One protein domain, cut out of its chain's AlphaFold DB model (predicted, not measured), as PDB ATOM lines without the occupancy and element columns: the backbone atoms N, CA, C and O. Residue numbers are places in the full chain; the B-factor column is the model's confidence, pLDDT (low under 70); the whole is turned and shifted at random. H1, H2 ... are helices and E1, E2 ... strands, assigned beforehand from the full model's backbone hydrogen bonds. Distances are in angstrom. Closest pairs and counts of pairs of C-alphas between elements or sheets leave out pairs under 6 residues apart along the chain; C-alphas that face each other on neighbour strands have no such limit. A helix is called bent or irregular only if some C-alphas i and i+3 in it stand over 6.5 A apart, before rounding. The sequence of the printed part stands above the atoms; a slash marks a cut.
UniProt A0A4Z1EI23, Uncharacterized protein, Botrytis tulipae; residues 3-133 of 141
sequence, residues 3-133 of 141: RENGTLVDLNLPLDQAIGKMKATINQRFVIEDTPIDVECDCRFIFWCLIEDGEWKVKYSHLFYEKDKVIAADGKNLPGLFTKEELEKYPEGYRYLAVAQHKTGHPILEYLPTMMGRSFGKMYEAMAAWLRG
ATOM      1  N   ARG A   3       0.367 -24.598 -28.771       96.12
ATOM      2  CA  ARG A   3      -0.542 -25.472 -28.024       96.12
ATOM      3  C   ARG A   3      -1.189 -26.440 -29.000       96.12
ATOM      4  O   ARG A   3      -1.838 -25.998 -29.939       96.12
ATOM      5  N   GLU A   4      -0.996 -27.730 -28.782       96.69
ATOM      6  CA  GLU A   4      -1.664 -28.782 -29.545       96.69
ATOM      7  C   GLU A   4      -3.104 -28.942 -29.037       96.69
ATOM      8  O   GLU A   4      -3.339 -28.990 -27.830       96.69
ATOM      9  N   ASN A   5      -4.069 -28.944 -29.959       96.75
ATOM     10  CA  ASN A   5      -5.505 -28.945 -29.656       96.75
ATOM     11  C   ASN A   5      -6.197 -30.256 -30.077       96.75
ATOM     12  O   ASN A   5      -7.397 -30.417 -29.848       96.75
ATOM     13  N   GLY A   6      -5.482 -31.151 -30.757       97.38
ATOM     14  CA  GLY A   6      -5.987 -32.415 -31.271       97.38
ATOM     15  C   GLY A   6      -5.297 -32.838 -32.565       97.38
ATOM     16  O   GLY A   6      -5.017 -32.020 -33.450       97.38
ATOM     17  N   THR A   7      -5.114 -34.150 -32.707       97.19
ATOM     18  CA  THR A   7      -4.503 -34.794 -33.873       97.19
ATOM     19  C   THR A   7      -5.432 -35.810 -34.526       97.19
ATOM     20  O   THR A   7      -6.182 -36.507 -33.846       97.19
ATOM     21  N   LEU A   8      -5.334 -35.944 -35.845       97.50
ATOM     22  CA  LEU A   8      -5.986 -36.987 -36.632       97.50
ATOM     23  C   LEU A   8      -4.982 -37.558 -37.634       97.50
ATOM     24  O   LEU A   8      -4.125 -36.826 -38.126       97.50
ATOM     25  N   VAL A   9      -5.087 -38.852 -37.930       97.88
ATOM     26  CA  VAL A   9      -4.210 -39.531 -38.887       97.88
ATOM     27  C   VAL A   9      -5.058 -40.270 -39.914       97.88
ATOM     28  O   VAL A   9      -5.920 -41.062 -39.539       97.88
ATOM     29  N   ASP A  10      -4.783 -40.026 -41.193       98.06
ATOM     30  CA  ASP A  10      -5.251 -40.863 -42.298       98.06
ATOM     31  C   ASP A  10      -4.108 -41.802 -42.692       98.06
ATOM     32  O   ASP A  10      -3.001 -41.343 -42.981       98.06
ATOM     33  N   LEU A  11      -4.354 -43.111 -42.675       97.44
ATOM     34  CA  LEU A  11      -3.310 -44.130 -42.783       97.44
ATOM     35  C   LEU A  11      -3.480 -44.975 -44.047       97.44
ATOM     36  O   LEU A  11      -4.574 -45.464 -44.325       97.44
ATOM     37  N   ASN A  12      -2.379 -45.220 -44.758       97.31
ATOM     38  CA  ASN A  12      -2.279 -46.214 -45.818       97.31
ATOM     39  C   ASN A  12      -1.089 -47.150 -45.541       97.31
ATOM     40  O   ASN A  12       0.031 -46.907 -45.986       97.31
ATOM     41  N   LEU A  13      -1.348 -48.228 -44.790       95.75
ATOM     42  CA  LEU A  13      -0.334 -49.231 -44.438       95.75
ATOM     43  C   LEU A  13       0.257 -49.966 -45.653       95.75
ATOM     44  O   LEU A  13       1.467 -50.122 -45.679       95.75
ATOM     45  N   PRO A  14      -0.520 -50.395 -46.672       97.00
ATOM     46  CA  PRO A  14       0.060 -51.023 -47.864       97.00
ATOM     47  C   PRO A  14       1.115 -50.189 -48.601       97.00
ATOM     48  O   PRO A  14       1.927 -50.758 -49.325       97.00
ATOM     49  N   LEU A  15       1.069 -48.861 -48.457       97.00
ATOM     50  CA  LEU A  15       2.039 -47.936 -49.044       97.00
ATOM     51  C   LEU A  15       3.016 -47.359 -48.015       97.00
ATOM     52  O   LEU A  15       3.791 -46.475 -48.369       97.00
ATOM     53  N   ASP A  16       2.958 -47.809 -46.758       97.50
ATOM     54  CA  ASP A  16       3.765 -47.281 -45.656       97.50
ATOM     55  C   ASP A  16       3.703 -45.745 -45.544       97.50
ATOM     56  O   ASP A  16       4.690 -45.074 -45.244       97.50
ATOM     57  N   GLN A  17       2.525 -45.170 -45.805       98.19
ATOM     58  CA  GLN A  17       2.293 -43.727 -45.884       98.19
ATOM     59  C   GLN A  17       1.150 -43.293 -44.969       98.19
ATOM     60  O   GLN A  17       0.176 -44.015 -44.753       98.19
ATOM     61  N   ALA A  18       1.241 -42.070 -44.449       98.44
ATOM     62  CA  ALA A  18       0.170 -41.458 -43.673       98.44
ATOM     63  C   ALA A  18       0.123 -39.939 -43.856       98.44
ATOM     64  O   ALA A  18       1.120 -39.308 -44.209       98.44
ATOM     65  N   ILE A  19      -1.036 -39.356 -43.557       98.56
ATOM     66  CA  ILE A  19      -1.208 -37.919 -43.365       98.56
ATOM     67  C   ILE A  19      -1.565 -37.662 -41.905       98.56
ATOM     68  O   ILE A  19      -2.632 -38.063 -41.441       98.56
ATOM     69  N   GLY A  20      -0.691 -36.960 -41.190       98.25
ATOM     70  CA  GLY A  20      -0.989 -36.399 -39.879       98.25
ATOM     71  C   GLY A  20      -1.610 -35.012 -40.015       98.25
ATOM     72  O   GLY A  20      -1.132 -34.185 -40.785       98.25
ATOM     73  N   LYS A  21      -2.668 -34.729 -39.258       97.81
ATOM     74  CA  LYS A  21      -3.302 -33.407 -39.177       97.81
ATOM     75  C   LYS A  21      -3.369 -33.005 -37.719       97.81
ATOM     76  O   LYS A  21      -3.965 -33.721 -36.921       97.81
ATOM     77  N   MET A  22      -2.804 -31.860 -37.374       97.81
ATOM     78  CA  MET A  22      -2.782 -31.367 -36.002       97.81
ATOM     79  C   MET A  22      -3.345 -29.957 -35.954       97.81
ATOM     80  O   MET A  22      -2.815 -29.051 -36.595       97.81
ATOM     81  N   LYS A  23      -4.410 -29.758 -35.180       97.69
ATOM     82  CA  LYS A  23      -4.870 -28.412 -34.835       97.69
ATOM     83  C   LYS A  23      -3.966 -27.860 -33.748       97.69
ATOM     84  O   LYS A  23      -3.716 -28.539 -32.755       97.69
ATOM     85  N   ALA A  24      -3.516 -26.627 -33.916       97.88
ATOM     86  CA  ALA A  24      -2.687 -25.963 -32.929       97.88
ATOM     87  C   ALA A  24      -3.032 -24.481 -32.811       97.88
ATOM     88  O   ALA A  24      -3.494 -23.861 -33.766       97.88
ATOM     89  N   THR A  25      -2.761 -23.909 -31.646       98.00
ATOM     90  CA  THR A  25      -2.786 -22.461 -31.427       98.00
ATOM     91  C   THR A  25      -1.361 -21.984 -31.182       98.00
ATOM     92  O   THR A  25      -0.705 -22.410 -30.227       98.00
ATOM     93  N   ILE A  26      -0.870 -21.093 -32.036       96.38
ATOM     94  CA  ILE A  26       0.360 -20.336 -31.812       96.38
ATOM     95  C   ILE A  26       0.019 -19.214 -30.842       96.38
ATOM     96  O   ILE A  26      -0.812 -18.369 -31.148       96.38
ATOM     97  N   ASN A  27       0.654 -19.204 -29.678       95.75
ATOM     98  CA  ASN A  27       0.534 -18.124 -28.706       95.75
ATOM     99  C   ASN A  27       1.898 -17.438 -28.548       95.75
ATOM    100  O   ASN A  27       2.903 -18.099 -28.239       95.75
ATOM    101  N   GLN A  28       1.944 -16.132 -28.802       95.38
ATOM    102  CA  GLN A  28       3.155 -15.324 -28.700       95.38
ATOM    103  C   GLN A  28       2.864 -13.989 -28.014       95.38
ATOM    104  O   GLN A  28       1.939 -13.273 -28.394       95.38
ATOM    105  N   ARG A  29       3.696 -13.651 -27.025       95.06
ATOM    106  CA  ARG A  29       3.685 -12.351 -26.357       95.06
ATOM    107  C   ARG A  29       4.558 -11.354 -27.107       95.06
ATOM    108  O   ARG A  29       5.689 -11.680 -27.468       95.06
ATOM    109  N   PHE A  30       4.053 -10.138 -27.264       93.75
ATOM    110  CA  PHE A  30       4.753  -8.995 -27.839       93.75
ATOM    111  C   PHE A  30       4.663  -7.795 -26.900       93.75
ATOM    112  O   PHE A  30       3.755  -7.704 -26.076       93.75
ATOM    113  N   VAL A  31       5.596  -6.861 -27.057       92.25
ATOM    114  CA  VAL A  31       5.494  -5.511 -26.500       92.25
ATOM    115  C   VAL A  31       5.507  -4.561 -27.687       92.25
ATOM    116  O   VAL A  31       6.497  -4.503 -28.414       92.25
ATOM    117  N   ILE A  32       4.389  -3.880 -27.923       89.31
ATOM    118  CA  ILE A  32       4.219  -2.921 -29.019       89.31
ATOM    119  C   ILE A  32       3.905  -1.580 -28.375       89.31
ATOM    120  O   ILE A  32       2.962  -1.508 -27.594       89.31
ATOM    121  N   GLU A  33       4.701  -0.549 -28.671       88.19
ATOM    122  CA  GLU A  33       4.527   0.790 -28.078       88.19
ATOM    123  C   GLU A  33       4.419   0.716 -26.539       88.19
ATOM    124  O   GLU A  33       3.462   1.193 -25.934       88.19
ATOM    125  N   ASP A  34       5.361  -0.004 -25.915       88.19
ATOM    126  CA  ASP A  34       5.417  -0.291 -24.470       88.19
ATOM    127  C   ASP A  34       4.191  -1.023 -23.881       88.19
ATOM    128  O   ASP A  34       4.101  -1.233 -22.670       88.19
ATOM    129  N   THR A  35       3.271  -1.493 -24.729       90.06
ATOM    130  CA  THR A  35       2.061  -2.213 -24.321       90.06
ATOM    131  C   THR A  35       2.220  -3.722 -24.540       90.06
ATOM    132  O   THR A  35       2.386  -4.166 -25.682       90.06
ATOM    133  N   PRO A  36       2.166  -4.549 -23.477       93.31
ATOM    134  CA  PRO A  36       2.262  -5.995 -23.611       93.31
ATOM    135  C   PRO A  36       0.943  -6.600 -24.113       93.31
ATOM    136  O   PRO A  36      -0.120  -6.425 -23.510       93.31
ATOM    137  N   ILE A  37       1.029  -7.378 -25.187       94.88
ATOM    138  CA  ILE A  37      -0.097  -8.090 -25.797       94.88
ATOM    139  C   ILE A  37       0.260  -9.554 -26.041       94.88
ATOM    140  O   ILE A  37       1.419  -9.887 -26.282       94.88
ATOM    141  N   ASP A  38      -0.745 -10.417 -26.042       95.56
ATOM    142  CA  ASP A  38      -0.642 -11.787 -26.531       95.56
ATOM    143  C   ASP A  38      -1.399 -11.901 -27.853       95.56
ATOM    144  O   ASP A  38      -2.548 -11.467 -27.962       95.56
ATOM    145  N   VAL A  39      -0.771 -12.503 -28.858       96.31
ATOM    146  CA  VAL A  39      -1.453 -12.920 -30.083       96.31
ATOM    147  C   VAL A  39      -1.654 -14.425 -30.031       96.31
ATOM    148  O   VAL A  39      -0.701 -15.182 -29.836       96.31
ATOM    149  N   GLU A  40      -2.900 -14.851 -30.218       97.31
ATOM    150  CA  GLU A  40      -3.268 -16.251 -30.413       97.31
ATOM    151  C   GLU A  40      -3.689 -16.457 -31.863       97.31
ATOM    152  O   GLU A  40      -4.590 -15.772 -32.341       97.31
ATOM    153  N   CYS A  41      -3.057 -17.404 -32.548       97.69
ATOM    154  CA  CYS A  41      -3.326 -17.731 -33.940       97.69
ATOM    155  C   CYS A  41      -3.583 -19.232 -34.086       97.69
ATOM    156  O   CYS A  41      -2.694 -20.057 -33.865       97.69
ATOM    157  N   ASP A  42      -4.817 -19.586 -34.428       97.81
ATOM    158  CA  ASP A  42      -5.218 -20.958 -34.702       97.81
ATOM    159  C   ASP A  42      -4.749 -21.360 -36.100       97.81
ATOM    160  O   ASP A  42      -4.927 -20.636 -37.081       97.81
ATOM    161  N   CYS A  43      -4.164 -22.546 -36.192       96.75
ATOM    162  CA  CYS A  43      -3.626 -23.105 -37.420       96.75
ATOM    163  C   CYS A  43      -3.802 -24.624 -37.448       96.75
ATOM    164  O   CYS A  43      -4.143 -25.270 -36.446       96.75
ATOM    165  N   ARG A  44      -3.539 -25.212 -38.614       96.62
ATOM    166  CA  ARG A  44      -3.476 -26.660 -38.771       96.62
ATOM    167  C   ARG A  44      -2.182 -27.060 -39.438       96.62
ATOM    168  O   ARG A  44      -1.948 -26.685 -40.580       96.62
ATOM    169  N   PHE A  45      -1.392 -27.854 -38.732       96.81
ATOM    170  CA  PHE A  45      -0.243 -28.533 -39.301       96.81
ATOM    171  C   PHE A  45      -0.707 -29.772 -40.056       96.81
ATOM    172  O   PHE A  45      -1.578 -30.511 -39.586       96.81
ATOM    173  N   ILE A  46      -0.100 -29.985 -41.212       97.69
ATOM    174  CA  ILE A  46      -0.264 -31.147 -42.063       97.69
ATOM    175  C   ILE A  46       1.114 -31.783 -42.222       97.69
ATOM    176  O   ILE A  46       2.071 -31.132 -42.645       97.69
ATOM    177  N   PHE A  47       1.198 -33.058 -41.866       98.00
ATOM    178  CA  PHE A  47       2.410 -33.855 -41.910       98.00
ATOM    179  C   PHE A  47       2.244 -34.963 -42.945       98.00
ATOM    180  O   PHE A  47       1.317 -35.767 -42.847       98.00
ATOM    181  N   TRP A  48       3.149 -35.018 -43.917       98.19
ATOM    182  CA  TRP A  48       3.251 -36.127 -44.862       98.19
ATOM    183  C   TRP A  48       4.249 -37.122 -44.297       98.19
ATOM    184  O   TRP A  48       5.446 -36.836 -44.238       98.19
ATOM    185  N   CYS A  49       3.747 -38.262 -43.841       98.31
ATOM    186  CA  CYS A  49       4.529 -39.254 -43.120       98.31
ATOM    187  C   CYS A  49       4.762 -40.502 -43.969       98.31
ATOM    188  O   CYS A  49       3.923 -40.863 -44.800       98.31
ATOM    189  N   LEU A  50       5.882 -41.171 -43.714       97.88
ATOM    190  CA  LEU A  50       6.229 -42.472 -44.283       97.88
ATOM    191  C   LEU A  50       6.980 -43.335 -43.270       97.88
ATOM    192  O   LEU A  50       7.446 -42.808 -42.259       97.88
ATOM    193  N   ILE A  51       7.120 -44.629 -43.550       97.44
ATOM    194  CA  ILE A  51       8.054 -45.492 -42.825       97.44
ATOM    195  C   ILE A  51       9.412 -45.482 -43.535       97.44
ATOM    196  O   ILE A  51       9.514 -45.817 -44.712       97.44
ATOM    197  N   GLU A  52      10.459 -45.109 -42.803       95.50
ATOM    198  CA  GLU A  52      11.863 -45.193 -43.221       95.50
ATOM    199  C   GLU A  52      12.623 -45.964 -42.141       95.50
ATOM    200  O   GLU A  52      12.437 -45.700 -40.953       95.50
ATOM    201  N   ASP A  53      13.419 -46.959 -42.539       95.12
ATOM    202  CA  ASP A  53      14.162 -47.838 -41.623       95.12
ATOM    203  C   ASP A  53      13.298 -48.481 -40.514       95.12
ATOM    204  O   ASP A  53      13.743 -48.708 -39.391       95.12
ATOM    205  N   GLY A  54      12.037 -48.794 -40.835       95.81
ATOM    206  CA  GLY A  54      11.088 -49.419 -39.907       95.81
ATOM    207  C   GLY A  54      10.428 -48.458 -38.911       95.81
ATOM    208  O   GLY A  54       9.665 -48.909 -38.057       95.81
ATOM    209  N   GLU A  55      10.663 -47.149 -39.024       97.56
ATOM    210  CA  GLU A  55      10.077 -46.130 -38.151       97.56
ATOM    211  C   GLU A  55       9.253 -45.103 -38.929       97.56
ATOM    212  O   GLU A  55       9.618 -44.681 -40.023       97.56
ATOM    213  N   TRP A  56       8.167 -44.616 -38.323       97.56
ATOM    214  CA  TRP A  56       7.425 -43.481 -38.868       97.56
ATOM    215  C   TRP A  56       8.256 -42.197 -38.807       97.56
ATOM    216  O   TRP A  56       8.703 -41.776 -37.738       97.56
ATOM    217  N   LYS A  57       8.403 -41.536 -39.954       97.81
ATOM    218  CA  LYS A  57       9.050 -40.232 -40.115       97.81
ATOM    219  C   LYS A  57       8.083 -39.235 -40.737       97.81
ATOM    220  O   LYS A  57       7.213 -39.597 -41.529       97.81
ATOM    221  N   VAL A  58       8.274 -37.961 -40.411       97.50
ATOM    222  CA  VAL A  58       7.629 -36.847 -41.112       97.50
ATOM    223  C   VAL A  58       8.549 -36.440 -42.257       97.50
ATOM    224  O   VAL A  58       9.634 -35.918 -42.014       97.50
ATOM    225  N   LYS A  59       8.123 -36.675 -43.499       96.12
ATOM    226  CA  LYS A  59       8.862 -36.250 -44.694       96.12
ATOM    227  C   LYS A  59       8.666 -34.762 -44.967       96.12
ATOM    228  O   LYS A  59       9.628 -34.061 -45.257       96.12
ATOM    229  N   TYR A  60       7.425 -34.286 -44.859       96.50
ATOM    230  CA  TYR A  60       7.086 -32.879 -45.070       96.50
ATOM    231  C   TYR A  60       6.157 -32.360 -43.977       96.50
ATOM    232  O   TYR A  60       5.314 -33.098 -43.466       96.50
ATOM    233  N   SER A  61       6.293 -31.074 -43.657       95.31
ATOM    234  CA  SER A  61       5.470 -30.366 -42.679       95.31
ATOM    235  C   SER A  61       5.073 -29.011 -43.247       95.31
ATOM    236  O   SER A  61       5.923 -28.140 -43.409       95.31
ATOM    237  N   HIS A  62       3.783 -28.823 -43.496       94.38
ATOM    238  CA  HIS A  62       3.206 -27.523 -43.835       94.38
ATOM    239  C   HIS A  62       2.103 -27.181 -42.846       94.38
ATOM    240  O   HIS A  62       1.659 -28.022 -42.066       94.38
ATOM    241  N   LEU A  63       1.646 -25.937 -42.873       94.25
ATOM    242  CA  LEU A  63       0.478 -25.525 -42.116       94.25
ATOM    243  C   LEU A  63      -0.321 -24.482 -42.887       94.25
ATOM    244  O   LEU A  63       0.193 -23.840 -43.802       94.25
ATOM    245  N   PHE A  64      -1.571 -24.300 -42.486       94.38
ATOM    246  CA  PHE A  64      -2.349 -23.126 -42.857       94.38
ATOM    247  C   PHE A  64      -2.932 -22.461 -41.618       94.38
ATOM    248  O   PHE A  64      -3.262 -23.121 -40.627       94.38
ATOM    249  N   TYR A  65      -3.075 -21.146 -41.698       95.38
ATOM    250  CA  TYR A  65      -3.654 -20.328 -40.646       95.38
ATOM    251  C   TYR A  65      -5.174 -20.235 -40.809       95.38
ATOM    252  O   TYR A  65      -5.698 -20.128 -41.921       95.38
ATOM    253  N   GLU A  66      -5.898 -20.310 -39.697       95.56
ATOM    254  CA  GLU A  66      -7.361 -20.309 -39.686       95.56
ATOM    255  C   GLU A  66      -7.914 -18.955 -39.239       95.56
ATOM    256  O   GLU A  66      -8.787 -18.400 -39.904       95.56
ATOM    257  N   LYS A  67      -7.416 -18.432 -38.116       95.88
ATOM    258  CA  LYS A  67      -7.824 -17.152 -37.526       95.88
ATOM    259  C   LYS A  67      -6.850 -16.745 -36.432       95.88
ATOM    260  O   LYS A  67      -6.274 -17.602 -35.763       95.88
ATOM    261  N   ASP A  68      -6.771 -15.456 -36.157       97.00
ATOM    262  CA  ASP A  68      -6.034 -14.937 -35.018       97.00
ATOM    263  C   ASP A  68      -6.796 -13.851 -34.255       97.00
ATOM    264  O   ASP A  68      -7.848 -13.359 -34.667       97.00
ATOM    265  N   LYS A  69      -6.288 -13.536 -33.065       95.38
ATOM    266  CA  LYS A  69      -6.807 -12.485 -32.190       95.38
ATOM    267  C   LYS A  69      -5.696 -11.922 -31.317       95.38
ATOM    268  O   LYS A  69      -4.725 -12.610 -31.003       95.38
ATOM    269  N   VAL A  70      -5.908 -10.692 -30.859       95.50
ATOM    270  CA  VAL A  70      -5.048 -10.013 -29.888       95.50
ATOM    271  C   VAL A  70      -5.748  -9.956 -28.538       95.50
ATOM    272  O   VAL A  70      -6.949  -9.700 -28.455       95.50
ATOM    273  N   ILE A  71      -4.986 -10.186 -27.476       94.06
ATOM    274  CA  ILE A  71      -5.422 -10.110 -26.088       94.06
ATOM    275  C   ILE A  71      -4.471  -9.154 -25.368       94.06
ATOM    276  O   ILE A  71      -3.254  -9.287 -25.481       94.06
ATOM    277  N   ALA A  72      -5.002  -8.190 -24.617       93.31
ATOM    278  CA  ALA A  72      -4.163  -7.363 -23.757       93.31
ATOM    279  C   ALA A  72      -3.626  -8.220 -22.613       93.31
ATOM    280  O   ALA A  72      -4.415  -8.841 -21.896       93.31
ATOM    281  N   ALA A  73      -2.310  -8.229 -22.399       93.06
ATOM    282  CA  ALA A  73      -1.729  -9.024 -21.318       93.06
ATOM    283  C   ALA A  73      -2.160  -8.511 -19.930       93.06
ATOM    284  O   ALA A  73      -2.203  -9.283 -18.974       93.06
ATOM    285  N   ASP A  74      -2.501  -7.221 -19.824       90.69
ATOM    286  CA  ASP A  74      -3.040  -6.589 -18.614       90.69
ATOM    287  C   ASP A  74      -4.567  -6.746 -18.460       90.69
ATOM    288  O   ASP A  74      -5.132  -6.351 -17.437       90.69
ATOM    289  N   GLY A  75      -5.239  -7.313 -19.472       88.25
ATOM    290  CA  GLY A  75      -6.689  -7.483 -19.529       88.25
ATOM    291  C   GLY A  75      -7.493  -6.188 -19.693       88.25
ATOM    292  O   GLY A  75      -8.705  -6.215 -19.485       88.25
ATOM    293  N   LYS A  76      -6.856  -5.057 -20.024       81.31
ATOM    294  CA  LYS A  76      -7.495  -3.733 -20.043       81.31
ATOM    295  C   LYS A  76      -7.342  -3.000 -21.372       81.31
ATOM    296  O   LYS A  76      -8.344  -2.513 -21.890       81.31
ATOM    297  N   ASN A  77      -6.129  -2.902 -21.922       70.06
ATOM    298  CA  ASN A  77      -5.828  -1.932 -22.983       70.06
ATOM    299  C   ASN A  77      -5.426  -2.591 -24.314       70.06
ATOM    300  O   ASN A  77      -4.389  -3.236 -24.408       70.06
ATOM    301  N   LEU A  78      -6.228  -2.373 -25.364       76.38
ATOM    302  CA  LEU A  78      -5.884  -2.632 -26.775       76.38
ATOM    303  C   LEU A  78      -6.022  -1.436 -27.753       76.38
ATOM    304  O   LEU A  78      -5.753  -1.644 -28.940       76.38
ATOM    305  N   PRO A  79      -6.483  -0.218 -27.377       67.81
ATOM    306  CA  PRO A  79      -6.852   0.763 -28.393       67.81
ATOM    307  C   PRO A  79      -5.623   1.301 -29.140       67.81
ATOM    308  O   PRO A  79      -4.708   1.840 -28.529       67.81
ATOM    309  N   GLY A  80      -5.646   1.199 -30.472       82.62
ATOM    310  CA  GLY A  80      -4.738   1.924 -31.369       82.62
ATOM    311  C   GLY A  80      -3.463   1.202 -31.818       82.62
ATOM    312  O   GLY A  80      -2.779   1.731 -32.682       82.62
ATOM    313  N   LEU A  81      -3.162  -0.004 -31.318       88.38
ATOM    314  CA  LEU A  81      -1.904  -0.707 -31.648       88.38
ATOM    315  C   LEU A  81      -1.826  -1.240 -33.093       88.38
ATOM    316  O   LEU A  81      -0.737  -1.494 -33.615       88.38
ATOM    317  N   PHE A  82      -2.983  -1.441 -33.726       92.19
ATOM    318  CA  PHE A  82      -3.110  -1.994 -35.074       92.19
ATOM    319  C   PHE A  82      -4.001  -1.089 -35.915       92.19
ATOM    320  O   PHE A  82      -5.148  -0.818 -35.548       92.19
ATOM    321  N   THR A  83      -3.495  -0.655 -37.064       93.19
ATOM    322  CA  THR A  83      -4.295   0.084 -38.044       93.19
ATOM    323  C   THR A  83      -4.933  -0.866 -39.052       93.19
ATOM    324  O   THR A  83      -4.415  -1.942 -39.354       93.19
ATOM    325  N   LYS A  84      -6.065  -0.449 -39.624       93.50
ATOM    326  CA  LYS A  84      -6.719  -1.189 -40.708       93.50
ATOM    327  C   LYS A  84      -5.775  -1.392 -41.905       93.50
ATOM    328  O   LYS A  84      -5.714  -2.490 -42.441       93.50
ATOM    329  N   GLU A  85      -5.015  -0.360 -42.265       94.06
ATOM    330  CA  GLU A  85      -4.083  -0.387 -43.398       94.06
ATOM    331  C   GLU A  85      -2.935  -1.390 -43.199       94.06
ATOM    332  O   GLU A  85      -2.561  -2.088 -44.137       94.06
ATOM    333  N   GLU A  86      -2.385  -1.514 -41.986       92.69
ATOM    334  CA  GLU A  86      -1.372  -2.537 -41.685       92.69
ATOM    335  C   GLU A  86      -1.948  -3.952 -41.780       92.69
ATOM    336  O   GLU A  86      -1.298  -4.846 -42.318       92.69
ATOM    337  N   LEU A  87      -3.166  -4.153 -41.271       93.69
ATOM    338  CA  LEU A  87      -3.816  -5.462 -41.239       93.69
ATOM    339  C   LEU A  87      -4.230  -5.954 -42.629       93.69
ATOM    340  O   LEU A  87      -4.180  -7.154 -42.878       93.69
ATOM    341  N   GLU A  88      -4.631  -5.060 -43.535       93.56
ATOM    342  CA  GLU A  88      -5.058  -5.412 -44.898       93.56
ATOM    343  C   GLU A  88      -3.908  -5.896 -45.798       93.56
ATOM    344  O   GLU A  88      -4.165  -6.486 -46.847       93.56
ATOM    345  N   LYS A  89      -2.648  -5.719 -45.377       91.50
ATOM    346  CA  LYS A  89      -1.467  -6.264 -46.073       91.50
ATOM    347  C   LYS A  89      -1.353  -7.781 -45.947       91.50
ATOM    348  O   LYS A  89      -0.695  -8.408 -46.769       91.50
ATOM    349  N   TYR A  90      -1.985  -8.361 -44.928       92.25
ATOM    350  CA  TYR A  90      -1.868  -9.775 -44.607       92.25
ATOM    351  C   TYR A  90      -3.236 -10.474 -44.681       92.25
ATOM    352  O   TYR A  90      -4.264  -9.886 -44.336       92.25
ATOM    353  N   PRO A  91      -3.280 -11.749 -45.102       91.69
ATOM    354  CA  PRO A  91      -4.479 -12.569 -45.048       91.69
ATOM    355  C   PRO A  91      -5.124 -12.618 -43.660       91.69
ATOM    356  O   PRO A  91      -4.455 -12.699 -42.629       91.69
ATOM    357  N   GLU A  92      -6.457 -12.654 -43.646       91.50
ATOM    358  CA  GLU A  92      -7.266 -12.598 -42.424       91.50
ATOM    359  C   GLU A  92      -6.892 -13.652 -41.372       91.50
ATOM    360  O   GLU A  92      -6.968 -13.354 -40.184       91.50
ATOM    361  N   GLY A  93      -6.461 -14.845 -41.789       92.69
ATOM    362  CA  GLY A  93      -6.166 -15.955 -40.880       92.69
ATOM    363  C   GLY A  93      -4.999 -15.717 -39.911       92.69
ATOM    364  O   GLY A  93      -4.904 -16.439 -38.920       92.69
ATOM    365  N   TYR A  94      -4.111 -14.755 -40.189       94.44
ATOM    366  CA  TYR A  94      -2.903 -14.515 -39.381       94.44
ATOM    367  C   TYR A  94      -2.437 -13.046 -39.335       94.44
ATOM    368  O   TYR A  94      -1.300 -12.759 -38.960       94.44
ATOM    369  N   ARG A  95      -3.280 -12.094 -39.741       94.75
ATOM    370  CA  ARG A  95      -2.894 -10.682 -39.911       94.75
ATOM    371  C   ARG A  95      -2.398  -9.991 -38.643       94.75
ATOM    372  O   ARG A  95      -1.473  -9.188 -38.727       94.75
ATOM    373  N   TYR A  96      -2.971 -10.278 -37.478       95.81
ATOM    374  CA  TYR A  96      -2.498  -9.699 -36.221       95.81
ATOM    375  C   TYR A  96      -1.147 -10.287 -35.829       95.81
ATOM    376  O   TYR A  96      -0.264  -9.542 -35.400       95.81
ATOM    377  N   LEU A  97      -0.957 -11.595 -36.025       95.50
ATOM    378  CA  LEU A  97       0.334 -12.245 -35.806       95.50
ATOM    379  C   LEU A  97       1.400 -11.663 -36.741       95.50
ATOM    380  O   LEU A  97       2.479 -11.305 -36.272       95.50
ATOM    381  N   ALA A  98       1.077 -11.500 -38.025       94.75
ATOM    382  CA  ALA A  98       1.980 -10.923 -39.012       94.75
ATOM    383  C   ALA A  98       2.388  -9.493 -38.656       94.75
ATOM    384  O   ALA A  98       3.579  -9.193 -38.598       94.75
ATOM    385  N   VAL A  99       1.418  -8.619 -38.364       94.62
ATOM    386  CA  VAL A  99       1.706  -7.224 -38.001       94.62
ATOM    387  C   VAL A  99       2.527  -7.152 -36.713       94.62
ATOM    388  O   VAL A  99       3.488  -6.388 -36.657       94.62
ATOM    389  N   ALA A 100       2.214  -7.957 -35.693       94.38
ATOM    390  CA  ALA A 100       2.973  -7.970 -34.442       94.38
ATOM    391  C   ALA A 100       4.423  -8.451 -34.642       94.38
ATOM    392  O   ALA A 100       5.366  -7.852 -34.115       94.38
ATOM    393  N   GLN A 101       4.633  -9.496 -35.447       93.69
ATOM    394  CA  GLN A 101       5.973  -9.973 -35.784       93.69
ATOM    395  C   GLN A 101       6.747  -8.952 -36.632       93.69
ATOM    396  O   GLN A 101       7.915  -8.680 -36.345       93.69
ATOM    397  N   HIS A 102       6.092  -8.299 -37.591       91.88
ATOM    398  CA  HIS A 102       6.706  -7.249 -38.400       91.88
ATOM    399  C   HIS A 102       7.093  -6.024 -37.553       91.88
ATOM    400  O   HIS A 102       8.225  -5.552 -37.645       91.88
ATOM    401  N   LYS A 103       6.224  -5.560 -36.642       90.62
ATOM    402  CA  LYS A 103       6.533  -4.457 -35.707       90.62
ATOM    403  C   LYS A 103       7.709  -4.772 -34.771       90.62
ATOM    404  O   LYS A 103       8.345  -3.850 -34.274       90.62
ATOM    405  N   THR A 104       8.035  -6.051 -34.560       87.31
ATOM    406  CA  THR A 104       9.219  -6.488 -33.793       87.31
ATOM    407  C   THR A 104      10.444  -6.795 -34.660       87.31
ATOM    408  O   THR A 104      11.432  -7.323 -34.157       87.31
ATOM    409  N   GLY A 105      10.407  -6.449 -35.951       86.00
ATOM    410  CA  GLY A 105      11.541  -6.556 -36.872       86.00
ATOM    411  C   GLY A 105      11.719  -7.924 -37.531       86.00
ATOM    412  O   GLY A 105      12.734  -8.142 -38.191       86.00
ATOM    413  N   HIS A 106      10.765  -8.848 -37.382       82.88
ATOM    414  CA  HIS A 106      10.834 -10.138 -38.065       82.88
ATOM    415  C   HIS A 106      10.339 -10.001 -39.512       82.88
ATOM    416  O   HIS A 106       9.245  -9.468 -39.727       82.88
ATOM    417  N   PRO A 107      11.093 -10.491 -40.512       78.12
ATOM    418  CA  PRO A 107      10.596 -10.568 -41.877       78.12
ATOM    419  C   PRO A 107       9.494 -11.630 -41.948       78.12
ATOM    420  O   PRO A 107       9.726 -12.784 -41.591       78.12
ATOM    421  N   ILE A 108       8.305 -11.240 -42.407       77.81
ATOM    422  CA  ILE A 108       7.151 -12.134 -42.546       77.81
ATOM    423  C   ILE A 108       6.777 -12.260 -44.013       77.81
ATOM    424  O   ILE A 108       6.653 -11.260 -44.718       77.81
ATOM    425  N   LEU A 109       6.590 -13.503 -44.459       77.12
ATOM    426  CA  LEU A 109       6.043 -13.790 -45.779       77.12
ATOM    427  C   LEU A 109       4.613 -13.247 -45.856       77.12
ATOM    428  O   LEU A 109       3.776 -13.567 -45.017       77.12
ATOM    429  N   GLU A 110       4.332 -12.442 -46.876       75.56
ATOM    430  CA  GLU A 110       3.038 -11.759 -47.033       75.56
ATOM    431  C   GLU A 110       1.904 -12.712 -47.454       75.56
ATOM    432  O   GLU A 110       0.721 -12.401 -47.304       75.56
ATOM    433  N   TYR A 111       2.250 -13.904 -47.949       81.50
ATOM    434  CA  TYR A 111       1.307 -14.839 -48.565       81.50
ATOM    435  C   TYR A 111       1.399 -16.253 -47.992       81.50
ATOM    436  O   TYR A 111       1.490 -17.228 -48.730       81.50
ATOM    437  N   LEU A 112       1.337 -16.378 -46.666       88.75
ATOM    438  CA  LEU A 112       1.226 -17.692 -46.035       88.75
ATOM    439  C   LEU A 112      -0.150 -18.347 -46.291       88.75
ATOM    440  O   LEU A 112      -1.163 -17.639 -46.373       88.75
ATOM    441  N   PRO A 113      -0.223 -19.692 -46.365       91.06
ATOM    442  CA  PRO A 113      -1.476 -20.407 -46.581       91.06
ATOM    443  C   PRO A 113      -2.534 -20.125 -45.507       91.06
ATOM    444  O   PRO A 113      -2.266 -20.196 -44.308       91.06
ATOM    445  N   THR A 114      -3.774 -19.894 -45.935       92.69
ATOM    446  CA  THR A 114      -4.936 -19.756 -45.045       92.69
ATOM    447  C   THR A 114      -6.066 -20.699 -45.424       92.69
ATOM    448  O   THR A 114      -6.145 -21.177 -46.561       92.69
ATOM    449  N   MET A 115      -6.992 -20.920 -44.490       89.75
ATOM    450  CA  MET A 115      -8.280 -21.554 -44.784       89.75
ATOM    451  C   MET A 115      -8.952 -20.887 -45.984       89.75
ATOM    452  O   MET A 115      -9.043 -19.661 -46.044       89.75
ATOM    453  N   MET A 116      -9.416 -21.700 -46.938       81.19
ATOM    454  CA  MET A 116     -10.078 -21.246 -48.172       81.19
ATOM    455  C   MET A 116      -9.240 -20.292 -49.052       81.19
ATOM    456  O   MET A 116      -9.761 -19.722 -50.007       81.19
ATOM    457  N   GLY A 117      -7.947 -20.125 -48.758       83.25
ATOM    458  CA  GLY A 117      -7.013 -19.368 -49.584       83.25
ATOM    459  C   GLY A 117      -6.579 -20.146 -50.830       83.25
ATOM    460  O   GLY A 117      -6.902 -21.322 -51.001       83.25
ATOM    461  N   ARG A 118      -5.785 -19.498 -51.692       77.00
ATOM    462  CA  ARG A 118      -5.313 -20.078 -52.968       77.00
ATOM    463  C   ARG A 118      -4.628 -21.441 -52.802       77.00
ATOM    464  O   ARG A 118      -4.857 -22.334 -53.614       77.00
ATOM    465  N   SER A 119      -3.840 -21.611 -51.744       85.62
ATOM    466  CA  SER A 119      -3.066 -22.834 -51.491       85.62
ATOM    467  C   SER A 119      -3.864 -23.920 -50.750       85.62
ATOM    468  O   SER A 119      -3.410 -25.058 -50.662       85.62
ATOM    469  N   PHE A 120      -5.075 -23.623 -50.253       89.06
ATOM    470  CA  PHE A 120      -5.865 -24.563 -49.446       89.06
ATOM    471  C   PHE A 120      -6.304 -25.804 -50.235       89.06
ATOM    472  O   PHE A 120      -6.120 -26.929 -49.774       89.06
ATOM    473  N   GLY A 121      -6.849 -25.607 -51.441       90.94
ATOM    474  CA  GLY A 121      -7.302 -26.704 -52.304       90.94
ATOM    475  C   GLY A 121      -6.152 -27.622 -52.714       90.94
ATOM    476  O   GLY A 121      -6.222 -28.832 -52.496       90.94
ATOM    477  N   LYS A 122      -5.043 -27.026 -53.172       92.38
ATOM    478  CA  LYS A 122      -3.813 -27.756 -53.496       92.38
ATOM    479  C   LYS A 122      -3.323 -28.595 -52.308       92.38
ATOM    480  O   LYS A 122      -2.887 -29.727 -52.495       92.38
ATOM    481  N   MET A 123      -3.464 -28.094 -51.072       93.50
ATOM    482  CA  MET A 123      -3.039 -28.818 -49.864       93.50
ATOM    483  C   MET A 123      -3.810 -30.114 -49.677       93.50
ATOM    484  O   MET A 123      -3.230 -31.157 -49.381       93.50
ATOM    485  N   TYR A 124      -5.117 -30.059 -49.908       93.00
ATOM    486  CA  TYR A 124      -5.972 -31.236 -49.874       93.00
ATOM    487  C   TYR A 124      -5.711 -32.194 -51.033       93.00
ATOM    488  O   TYR A 124      -5.682 -33.406 -50.812       93.00
ATOM    489  N   GLU A 125      -5.464 -31.675 -52.234       94.81
ATOM    490  CA  GLU A 125      -5.074 -32.488 -53.388       94.81
ATOM    491  C   GLU A 125      -3.771 -33.247 -53.118       94.81
ATOM    492  O   GLU A 125      -3.719 -34.455 -53.338       94.81
ATOM    493  N   ALA A 126      -2.761 -32.587 -52.545       96.31
ATOM    494  CA  ALA A 126      -1.489 -33.210 -52.196       96.31
ATOM    495  C   ALA A 126      -1.608 -34.228 -51.056       96.31
ATOM    496  O   ALA A 126      -0.952 -35.265 -51.092       96.31
ATOM    497  N   MET A 127      -2.453 -33.984 -50.047       97.25
ATOM    498  CA  MET A 127      -2.754 -35.003 -49.032       97.25
ATOM    499  C   MET A 127      -3.373 -36.253 -49.671       97.25
ATOM    500  O   MET A 127      -2.978 -37.375 -49.358       97.25
ATOM    501  N   ALA A 128      -4.328 -36.066 -50.585       97.31
ATOM    502  CA  ALA A 128      -4.993 -37.172 -51.261       97.31
ATOM    503  C   ALA A 128      -4.047 -37.921 -52.215       97.31
ATOM    504  O   ALA A 128      -4.080 -39.147 -52.252       97.31
ATOM    505  N   ALA A 129      -3.207 -37.200 -52.961       97.81
ATOM    506  CA  ALA A 129      -2.184 -37.763 -53.840       97.81
ATOM    507  C   ALA A 129      -1.161 -38.592 -53.054       97.81
ATOM    508  O   ALA A 129      -0.890 -39.737 -53.414       97.81
ATOM    509  N   TRP A 130      -0.687 -38.072 -51.918       98.12
ATOM    510  CA  TRP A 130       0.207 -38.811 -51.031       98.12
ATOM    511  C   TRP A 130      -0.391 -40.137 -50.581       98.12
ATOM    512  O   TRP A 130       0.253 -41.164 -50.709       98.12
ATOM    513  N   LEU A 131      -1.650 -40.149 -50.131       98.06
ATOM    514  CA  LEU A 131      -2.320 -41.385 -49.711       98.06
ATOM    515  C   LEU A 131      -2.554 -42.380 -50.858       98.06
ATOM    516  O   LEU A 131      -2.894 -43.530 -50.589       98.06
ATOM    517  N   ARG A 132      -2.384 -41.968 -52.117       97.88
ATOM    518  CA  ARG A 132      -2.413 -42.845 -53.298       97.88
ATOM    519  C   ARG A 132      -1.017 -43.285 -53.757       97.88
ATOM    520  O   ARG A 132      -0.920 -43.981 -54.763       97.88
ATOM    521  N   GLY A 133       0.049 -42.911 -53.044       96.94
ATOM    522  CA  GLY A 133       1.428 -43.205 -53.440       96.94
ATOM    523  C   GLY A 133       1.942 -42.339 -54.585       96.94
ATOM    524  O   GLY A 133       2.945 -42.679 -55.211       96.94
TER     525      GLY A 133
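AT A GLANCE: This is residues 3 to 133 of the 141 residues of an uncharacterized protein of Botrytis tulipae (UniProt A0A4Z1EI23). Look for a long, narrow, twisted sheet of four strands, with H3 over it toward one end and H2, with little H1 beside it, toward the other. The printed part has 131 residues, in the order E1 E2 E3 E4 H1 H2 H3; the sheet runs E1 - E2 - E3 - E4, antiparallel throughout, and the class is mixed, helices and strands. It is a loose rod of 56 by 27 by 22 A, with a radius of gyration of the C-alphas of 17.7 A.

HOW THE PARTS SIT: Start at the sheet, a meander, each strand the antiparallel neighbour of the one before: E1, residues 3 to 12; E2, 17 to 32; E3, 35 to 52; E4, 55 to 72. Look for N 8 and O 21 at 2.8 A between E1 and E2, N 26 and O 41 at 2.8 A between E2 and E3, and N 46 and O 62 at 2.8 A between E3 and E4, each within hydrogen-bond range. H3, residues 118 to 131, and H2, residues 95 to 103, are on opposite faces, giving three layers, helices on both faces of a sheet. H3 runs along the strands, at 11 degrees to E2 on the local plane, at a height over the sheet of 9.7 A; its closest C-alphas to E2 are Leu 131 and Gln 17, 6.4 A. The closest C-alphas of H2 and E3 are Leu 97 and Val 39, 6.0 A. H1, residues 84 to 87, is not on the sheet but touches H2, closest at C-alphas 87 and 95, 5.5 A. Every O i to N i+4 pair is within hydrogen-bond range in H2, 9 of 10 in H3; H1 is too short for one.

IN THESE COORDINATES: Find C-alpha 3 at (-0.542, -25.472, -28.024), where E1 begins; it spans 27.4 A and bends by 53 degrees at residue 6. E2 spans 44.2 A, E3 48.0 A and E4 43.7 A. H3 spans 21.8 A to C-alpha 131 at (-2.320, -41.385, -49.711) and is irregular, but only just: C-alphas 118 and 121 are 6.9 A apart.

THE WHOLE: The C-alphas farthest apart, Pro 14 and Asp 34, are 56.1 A apart. The printed part has no cut; the links E4 to H1 and H2 to H3 are long. Mean pLDDT of the printed part is 93.0, with residue 79 under 70.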